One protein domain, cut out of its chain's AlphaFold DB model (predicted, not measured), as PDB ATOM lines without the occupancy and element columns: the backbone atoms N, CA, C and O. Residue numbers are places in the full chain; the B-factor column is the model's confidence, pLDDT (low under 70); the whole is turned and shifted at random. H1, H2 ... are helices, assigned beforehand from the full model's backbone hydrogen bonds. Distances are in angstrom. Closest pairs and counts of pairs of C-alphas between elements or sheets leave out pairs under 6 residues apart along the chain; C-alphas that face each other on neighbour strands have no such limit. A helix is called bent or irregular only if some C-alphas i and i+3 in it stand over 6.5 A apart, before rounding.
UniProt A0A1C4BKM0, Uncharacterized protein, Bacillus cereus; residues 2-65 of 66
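This is residues 2 to 65 of the 66 residues of an uncharacterized protein of Bacillus cereus (UniProt A0A1C4BKM0). Two long helices, H1 and then the longer H2, make an open, flat V, joined at its point by a tight link. Away from that corner the two arms spread with no contact between them, residues 2 to 22 and 36 to 65 standing free, and H1 has a kink of 36 degrees near residue 9. The printed part has 64 residues with two named helices and no named strand, in the class all helix. The whole is extended, with a radius of gyration of the C-alphas of 18.0 A and spans of 55 by 32 by 6 A.

H1, residues 2 to 26, and H2, residues 29 to 63, run opposite ways at a shallow tilt of 26 degrees, the line of H1 being a rough one. They are close but not clearly touching, with 1 pair of C-alphas within 8 A: those of Ala 24 and Thr 32, the closest of the two helices, at 6.9 A. Their centres are 21.1 A apart. In H2 every O i to N i+4 pair is within hydrogen-bond range; in H1 it is 19 of 21.

H1 begins at C-alpha 2, at (-24.828, -25.165, 53.661), and measures 35.3 A from first to last C-alpha. It is irregular, but only just: C-alphas 7 and 10 are 6.7 A apart. H2 measures 51.4 A, from C-alpha 29 at (8.047, -36.831, 34.838) to C-alpha 63 at (-11.155, -4.964, 70.284).

The two C-alphas farthest apart are those of Ser 28 and Lys 65, at 55.4 A. The printed part has no cut, and the tight link from H1 to H2 has 2 residues. The mean pLDDT of the printed part is 81.0, with residues 2 to 8, residues 23 to 25 and residue 65 under 70.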
ATOM      1  N   PHE A   2     -26.109 -24.590  53.197       57.12
ATOM      2  CA  PHE A   2     -24.828 -25.165  53.661       57.12
ATOM      3  C   PHE A   2     -24.840 -26.685  53.906       57.12
ATOM      4  O   PHE A   2     -23.906 -27.363  53.511       57.12
ATOM      5  N   LYS A   3     -25.914 -27.244  54.488       57.28
ATOM      6  CA  LYS A   3     -26.048 -28.700  54.713       57.28
ATOM      7  C   LYS A   3     -26.020 -29.532  53.422       57.28
ATOM      8  O   LYS A   3     -25.417 -30.591  53.420       57.28
ATOM      9  N   LYS A   4     -26.642 -29.048  52.335       65.44
ATOM     10  CA  LYS A   4     -26.598 -29.714  51.017       65.44
ATOM     11  C   LYS A   4     -25.194 -29.638  50.417       65.44
ATOM     12  O   LYS A   4     -24.699 -30.637  49.924       65.44
ATOM     13  N   LEU A   5     -24.539 -28.480  50.536       60.69
ATOM     14  CA  LEU A   5     -23.165 -28.294  50.070       60.69
ATOM     15  C   LEU A   5     -22.176 -29.192  50.830       60.69
ATOM     16  O   LEU A   5     -21.332 -29.812  50.202       60.69
ATOM     17  N   LEU A   6     -22.319 -29.315  52.156       60.97
ATOM     18  CA  LEU A   6     -21.487 -30.193  52.987       60.97
ATOM     19  C   LEU A   6     -21.652 -31.673  52.619       60.97
ATOM     20  O   LEU A   6     -20.687 -32.424  52.676       60.97
ATOM     21  N   PHE A   7     -22.873 -32.078  52.262       67.75
ATOM     22  CA  PHE A   7     -23.188 -33.463  51.912       67.75
ATOM     23  C   PHE A   7     -22.711 -33.830  50.504       67.75
ATOM     24  O   PHE A   7     -22.307 -34.960  50.282       67.75
ATOM     25  N   SER A   8     -22.713 -32.875  49.569       68.88
ATOM     26  CA  SER A   8     -22.176 -33.060  48.212       68.88
ATOM     27  C   SER A   8     -20.666 -32.814  48.111       68.88
ATOM     28  O   SER A   8     -20.051 -33.185  47.118       68.88
ATOM     29  N   LEU A   9     -20.061 -32.187  49.124       71.62
ATOM     30  CA  LEU A   9     -18.623 -31.945  49.206       71.62
ATOM     31  C   LEU A   9     -17.776 -33.220  49.024       71.62
ATOM     32  O   LEU A   9     -16.851 -33.161  48.217       71.62
ATOM     33  N   PRO A  10     -18.051 -34.350  49.716       78.31
ATOM     34  CA  PRO A  10     -17.257 -35.569  49.568       78.31
ATOM     35  C   PRO A  10     -17.316 -36.148  48.153       78.31
ATOM     36  O   PRO A  10     -16.266 -36.482  47.614       78.31
ATOM     37  N   ASP A  11     -18.491 -36.205  47.522       77.62
ATOM     38  CA  ASP A  11     -18.642 -36.703  46.147       77.62
ATOM     39  C   ASP A  11     -17.917 -35.822  45.124       77.62
ATOM     40  O   ASP A  11     -17.213 -36.321  44.246       77.62
ATOM     41  N   VAL A  12     -18.026 -34.497  45.257       78.81
ATOM     42  CA  VAL A  12     -17.330 -33.556  44.367       78.81
ATOM     43  C   VAL A  12     -15.813 -33.643  44.556       78.81
ATOM     44  O   VAL A  12     -15.076 -33.674  43.570       78.81
ATOM     45  N   LEU A  13     -15.332 -33.744  45.801       79.44
ATOM     46  CA  LEU A  13     -13.911 -33.974  46.083       79.44
ATOM     47  C   LEU A  13     -13.428 -35.298  45.495       79.44
ATOM     48  O   LEU A  13     -12.345 -35.332  44.920       79.44
ATOM     49  N   LEU A  14     -14.222 -36.365  45.607       79.44
ATOM     50  CA  LEU A  14     -13.885 -37.673  45.057       79.44
ATOM     51  C   LEU A  14     -13.706 -37.598  43.537       79.44
ATOM     52  O   LEU A  14     -12.698 -38.072  43.020       79.44
ATOM     53  N   VAL A  15     -14.629 -36.941  42.827       82.81
ATOM     54  CA  VAL A  15     -14.524 -36.730  41.374       82.81
ATOM     55  C   VAL A  15     -13.280 -35.912  41.024       82.81
ATOM     56  O   VAL A  15     -12.539 -36.290  40.116       82.81
ATOM     57  N   CYS A  16     -12.986 -34.839  41.765       80.50
ATOM     58  CA  CYS A  16     -11.760 -34.063  41.566       80.50
ATOM     59  C   CYS A  16     -10.493 -34.897  41.799       80.50
ATOM     60  O   CYS A  16      -9.543 -34.772  41.029       80.50
ATOM     61  N   ILE A  17     -10.478 -35.757  42.822       82.00
ATOM     62  CA  ILE A  17      -9.353 -36.651  43.119       82.00
ATOM     63  C   ILE A  17      -9.177 -37.671  41.997       82.00
ATOM     64  O   ILE A  17      -8.053 -37.868  41.550       82.00
ATOM     65  N   VAL A  18     -10.258 -38.286  41.511       82.06
ATOM     66  CA  VAL A  18     -10.203 -39.256  40.406       82.06
ATOM     67  C   VAL A  18      -9.663 -38.596  39.138       82.06
ATOM     68  O   VAL A  18      -8.720 -39.114  38.548       82.06
ATOM     69  N   ILE A  19     -10.180 -37.420  38.764       80.38
ATOM     70  CA  ILE A  19      -9.696 -36.664  37.598       80.38
ATOM     71  C   ILE A  19      -8.222 -36.289  37.770       80.38
ATOM     72  O   ILE A  19      -7.432 -36.460  36.842       80.38
ATOM     73  N   TYR A  20      -7.835 -35.818  38.957       74.50
ATOM     74  CA  TYR A  20      -6.446 -35.494  39.265       74.50
ATOM     75  C   TYR A  20      -5.542 -36.724  39.170       74.50
ATOM     76  O   TYR A  20      -4.452 -36.623  38.622       74.50
ATOM     77  N   LEU A  21      -5.989 -37.884  39.658       73.38
ATOM     78  CA  LEU A  21      -5.216 -39.123  39.625       73.38
ATOM     79  C   LEU A  21      -5.033 -39.614  38.188       73.38
ATOM     80  O   LEU A  21      -3.912 -39.916  37.790       73.38
ATOM     81  N   THR A  22      -6.103 -39.619  37.388       75.00
ATOM     82  CA  THR A  22      -6.035 -39.955  35.960       75.00
ATOM     83  C   THR A  22      -5.076 -39.017  35.234       75.00
ATOM     84  O   THR A  22      -4.173 -39.479  34.538       75.00
ATOM     85  N   TYR A  23      -5.198 -37.709  35.466       68.06
ATOM     86  CA  TYR A  23      -4.312 -36.717  34.869       68.06
ATOM     87  C   TYR A  23      -2.856 -36.927  35.316       68.06
ATOM     88  O   TYR A  23      -1.962 -37.020  34.480       68.06
ATOM     89  N   ALA A  24      -2.615 -37.130  36.612       68.31
ATOM     90  CA  ALA A  24      -1.296 -37.396  37.182       68.31
ATOM     91  C   ALA A  24      -0.640 -38.664  36.615       68.31
ATOM     92  O   ALA A  24       0.558 -38.650  36.344       68.31
ATOM     93  N   THR A  25      -1.406 -39.734  36.375       67.69
ATOM     94  CA  THR A  25      -0.882 -40.973  35.769       67.69
ATOM     95  C   THR A  25      -0.514 -40.830  34.292       67.69
ATOM     96  O   THR A  25       0.289 -41.612  33.789       67.69
ATOM     97  N   THR A  26      -1.066 -39.830  33.598       72.06
ATOM     98  CA  THR A  26      -0.767 -39.540  32.183       72.06
ATOM     99  C   THR A  26       0.332 -38.498  31.977       72.06
ATOM    100  O   THR A  26       0.787 -38.304  30.850       72.06
ATOM    101  N   LEU A  27       0.765 -37.813  33.037       71.62
ATOM    102  CA  LEU A  27       1.754 -36.743  32.942       71.62
ATOM    103  C   LEU A  27       3.182 -37.286  32.873       71.62
ATOM    104  O   LEU A  27       3.558 -38.224  33.578       71.62
ATOM    105  N   SER A  28       4.011 -36.642  32.051       79.31
ATOM    106  CA  SER A  28       5.440 -36.948  32.017       79.31
ATOM    107  C   SER A  28       6.120 -36.517  33.321       79.31
ATOM    108  O   SER A  28       5.662 -35.603  34.012       79.31
ATOM    109  N   PHE A  29       7.264 -37.134  33.634       75.56
ATOM    110  CA  PHE A  29       8.047 -36.831  34.838       75.56
ATOM    111  C   PHE A  29       8.303 -35.325  35.025       75.56
ATOM    112  O   PHE A  29       8.154 -34.799  36.128       75.56
ATOM    113  N   GLY A  30       8.611 -34.610  33.937       78.00
ATOM    114  CA  GLY A  30       8.833 -33.164  33.977       78.00
ATOM    115  C   GLY A  30       7.579 -32.373  34.354       78.00
ATOM    116  O   GLY A  30       7.662 -31.429  35.135       78.00
ATOM    117  N   GLN A  31       6.405 -32.769  33.860       77.44
ATOM    118  CA  GLN A  31       5.154 -32.076  34.179       77.44
ATOM    119  C   GLN A  31       4.717 -32.328  35.627       77.44
ATOM    120  O   GLN A  31       4.299 -31.395  36.313       77.44
ATOM    121  N   THR A  32       4.885 -33.556  36.125       83.38
ATOM    122  CA  THR A  32       4.625 -33.898  37.532       83.38
ATOM    123  C   THR A  32       5.523 -33.098  38.477       83.38
ATOM    124  O   THR A  32       5.046 -32.579  39.487       83.38
ATOM    125  N   LEU A  33       6.802 -32.921  38.125       84.94
ATOM    126  CA  LEU A  33       7.744 -32.111  38.900       84.94
ATOM    127  C   LEU A  33       7.300 -30.640  38.990       84.94
ATOM    128  O   LEU A  33       7.287 -30.060  40.075       84.94
ATOM    129  N   VAL A  34       6.891 -30.046  37.863       84.75
ATOM    130  CA  VAL A  34       6.429 -28.647  37.807       84.75
ATOM    131  C   VAL A  34       5.169 -28.442  38.650       84.75
ATOM    132  O   VAL A  34       5.089 -27.471  39.404       84.75
ATOM    133  N   ILE A  35       4.209 -29.366  38.576       85.56
ATOM    134  CA  ILE A  35       2.968 -29.293  39.362       85.56
ATOM    135  C   ILE A  35       3.266 -29.402  40.860       85.56
ATOM    136  O   ILE A  35       2.720 -28.627  41.643       85.56
ATOM    137  N   LEU A  36       4.165 -30.303  41.264       83.88
ATOM    138  CA  LEU A  36       4.548 -30.462  42.668       83.88
ATOM    139  C   LEU A  36       5.164 -29.173  43.238       83.88
ATOM    140  O   LEU A  36       4.788 -28.729  44.324       83.88
ATOM    141  N   ILE A  37       6.067 -28.539  42.483       88.94
ATOM    142  CA  ILE A  37       6.699 -27.268  42.872       88.94
ATOM    143  C   ILE A  37       5.650 -26.151  42.953       88.94
ATOM    144  O   ILE A  37       5.617 -25.404  43.933       88.94
ATOM    145  N   ALA A  38       4.757 -26.060  41.963       89.56
ATOM    146  CA  ALA A  38       3.700 -25.053  41.933       89.56
ATOM    147  C   ALA A  38       2.748 -25.176  43.136       89.56
ATOM    148  O   ALA A  38       2.463 -24.177  43.800       89.56
ATOM    149  N   ILE A  39       2.313 -26.397  43.470       89.50
ATOM    150  CA  ILE A  39       1.466 -26.657  44.644       89.50
ATOM    151  C   ILE A  39       2.205 -26.287  45.936       89.50
ATOM    152  O   ILE A  39       1.601 -25.680  46.820       89.50
ATOM    153  N   GLY A  40       3.502 -26.586  46.044       89.81
ATOM    154  CA  GLY A  40       4.311 -26.208  47.207       89.81
ATOM    155  C   GLY A  40       4.357 -24.693  47.439       89.81
ATOM    156  O   GLY A  40       4.161 -24.227  48.565       89.81
ATOM    157  N   ILE A  41       4.544 -23.912  46.370       91.81
ATOM    158  CA  ILE A  41       4.583 -22.442  46.437       91.81
ATOM    159  C   ILE A  41       3.208 -21.879  46.817       91.81
ATOM    160  O   ILE A  41       3.103 -21.072  47.746       91.81
ATOM    161  N   ILE A  42       2.147 -22.328  46.136       93.62
ATOM    162  CA  ILE A  42       0.775 -21.870  46.396       93.62
ATOM    163  C   ILE A  42       0.352 -22.247  47.821       93.62
ATOM    164  O   ILE A  42      -0.156 -21.402  48.556       93.62
ATOM    165  N   GLY A  43       0.616 -23.483  48.248       90.88
ATOM    166  CA  GLY A  43       0.298 -23.963  49.591       90.88
ATOM    167  C   GLY A  43       0.986 -23.143  50.683       90.88
ATOM    168  O   GLY A  43       0.335 -22.718  51.638       90.88
ATOM    169  N   GLY A  44       2.277 -22.839  50.516       92.50
ATOM    170  CA  GLY A  44       3.016 -21.989  51.452       92.50
ATOM    171  C   GLY A  44       2.451 -20.568  51.551       92.50
ATOM    172  O   GLY A  44       2.343 -20.018  52.652       92.50
ATOM    173  N   LEU A  45       2.042 -19.988  50.419       92.12
ATOM    174  CA  LEU A  45       1.426 -18.661  50.377       92.12
ATOM    175  C   LEU A  45       0.064 -18.652  51.086       92.12
ATOM    176  O   LEU A  45      -0.193 -17.783  51.921       92.12
ATOM    177  N   VAL A  46      -0.777 -19.652  50.809       91.81
ATOM    178  CA  VAL A  46      -2.108 -19.796  51.415       91.81
ATOM    179  C   VAL A  46      -2.011 -19.943  52.933       91.81
ATOM    180  O   VAL A  46      -2.735 -19.259  53.650       91.81
ATOM    181  N   ILE A  47      -1.087 -20.765  53.447       93.12
ATOM    182  CA  ILE A  47      -0.893 -20.928  54.900       93.12
ATOM    183  C   ILE A  47      -0.530 -19.591  55.555       93.12
ATOM    184  O   ILE A  47      -1.048 -19.261  56.626       93.12
ATOM    185  N   ARG A  48       0.348 -18.810  54.916       92.06
ATOM    186  CA  ARG A  48       0.800 -17.522  55.448       92.06
ATOM    187  C   ARG A  48      -0.358 -16.521  55.512       92.06
ATOM    188  O   ARG A  48      -0.611 -15.971  56.581       92.06
ATOM    189  N   ILE A  49      -1.127 -16.399  54.428       90.88
ATOM    190  CA  ILE A  49      -2.325 -15.547  54.370       90.88
ATOM    191  C   ILE A  49      -3.359 -15.995  55.407       90.88
ATOM    192  O   ILE A  49      -3.863 -15.166  56.159       90.88
ATOM    193  N   CYS A  50      -3.643 -17.296  55.512       90.62
ATOM    194  CA  CYS A  50      -4.567 -17.820  56.518       90.62
ATOM    195  C   CYS A  50      -4.138 -17.437  57.937       90.62
ATOM    196  O   CYS A  50      -4.980 -17.037  58.740       90.62
ATOM    197  N   LYS A  51      -2.839 -17.515  58.252       93.81
ATOM    198  CA  LYS A  51      -2.322 -17.133  59.572       93.81
ATOM    199  C   LYS A  51      -2.497 -15.639  59.850       93.81
ATOM    200  O   LYS A  51      -2.912 -15.276  60.954       93.81
ATOM    201  N   ASP A  52      -2.208 -14.787  58.871       90.44
ATOM    202  CA  ASP A  52      -2.401 -13.337  58.974       90.44
ATOM    203  C   ASP A  52      -3.878 -12.974  59.156       90.44
ATOM    204  O   ASP A  52      -4.238 -12.270  60.100       90.44
ATOM    205  N   VAL A  53      -4.756 -13.543  58.327       92.62
ATOM    206  CA  VAL A  53      -6.208 -13.348  58.419       92.62
ATOM    207  C   VAL A  53      -6.732 -13.807  59.780       92.62
ATOM    208  O   VAL A  53      -7.497 -13.089  60.421       92.62
ATOM    209  N   PHE A  54      -6.292 -14.965  60.274       89.75
ATOM    210  CA  PHE A  54      -6.724 -15.465  61.578       89.75
ATOM    211  C   PHE A  54      -6.245 -14.568  62.724       89.75
ATOM    212  O   PHE A  54      -6.982 -14.308  63.677       89.75
ATOM    213  N   THR A  55      -5.022 -14.050  62.612       93.25
ATOM    214  CA  THR A  55      -4.465 -13.089  63.569       93.25
ATOM    215  C   THR A  55      -5.274 -11.794  63.570       93.25
ATOM    216  O   THR A  55      -5.641 -11.303  64.640       93.25
ATOM    217  N   TYR A  56      -5.636 -11.287  62.392       91.75
ATOM    218  CA  TYR A  56      -6.484 -10.110  62.237       91.75
ATOM    219  C   TYR A  56      -7.892 -10.320  62.815       91.75
ATOM    220  O   TYR A  56      -8.362  -9.510  63.615       91.75
ATOM    221  N   ILE A  57      -8.555 -11.438  62.499       90.50
ATOM    222  CA  ILE A  57      -9.868 -11.786  63.068       90.50
ATOM    223  C   ILE A  57      -9.779 -11.856  64.597       90.50
ATOM    224  O   ILE A  57     -10.608 -11.285  65.303       90.50
ATOM    225  N   ARG A  58      -8.735 -12.494  65.134       88.88
ATOM    226  CA  ARG A  58      -8.533 -12.580  66.584       88.88
ATOM    227  C   ARG A  58      -8.356 -11.199  67.215       88.88
ATOM    228  O   ARG A  58      -8.892 -10.956  68.296       88.88
ATOM    229  N   TRP A  59      -7.623 -10.306  66.557       92.38
ATOM    230  CA  TRP A  59      -7.411  -8.941  67.030       92.38
ATOM    231  C   TRP A  59      -8.707  -8.122  67.009       92.38
ATOM    232  O   TRP A  59      -9.071  -7.533  68.026       92.38
ATOM    233  N   THR A  60      -9.461  -8.166  65.907       84.38
ATOM    234  CA  THR A  60     -10.753  -7.463  65.785       84.38
ATOM    235  C   THR A  60     -11.783  -7.957  66.807       84.38
ATOM    236  O   THR A  60     -12.476  -7.150  67.425       84.38
ATOM    237  N   MET A  61     -11.840  -9.265  67.080       87.56
ATOM    238  CA  MET A  61     -12.687  -9.818  68.145       87.56
ATOM    239  C   MET A  61     -12.281  -9.343  69.544       87.56
ATOM    240  O   MET A  61     -13.147  -9.185  70.405       87.56
ATOM    241  N   LYS A  62     -10.980  -9.144  69.787       84.81
ATOM    242  CA  LYS A  62     -10.462  -8.664  71.076       84.81
ATOM    243  C   LYS A  62     -10.820  -7.194  71.301       84.81
ATOM    244  O   LYS A  62     -11.227  -6.851  72.402       84.81
ATOM    245  N   GLN A  63     -10.746  -6.373  70.251       77.69
ATOM    246  CA  GLN A  63     -11.155  -4.964  70.284       77.69
ATOM    247  C   GLN A  63     -12.657  -4.790  70.528       77.69
ATOM    248  O   GLN A  63     -13.057  -3.934  71.296       77.69
ATOM    249  N   ARG A  64     -13.504  -5.644  69.939       74.50
ATOM    250  CA  ARG A  64     -14.970  -5.556  70.085       74.50
ATOM    251  C   ARG A  64     -15.492  -5.907  71.491       74.50
ATOM    252  O   ARG A  64     -16.684  -5.771  71.745       74.50
ATOM    253  N   LYS A  65     -14.634  -6.447  72.361       61.25
ATOM    254  CA  LYS A  65     -14.959  -6.808  73.751       61.25
ATOM    255  C   LYS A  65     -14.451  -5.787  74.779       61.25
ATOM    256  O   LYS A  65     -14.736  -5.984  75.958       61.25
TER     257      LYS A  65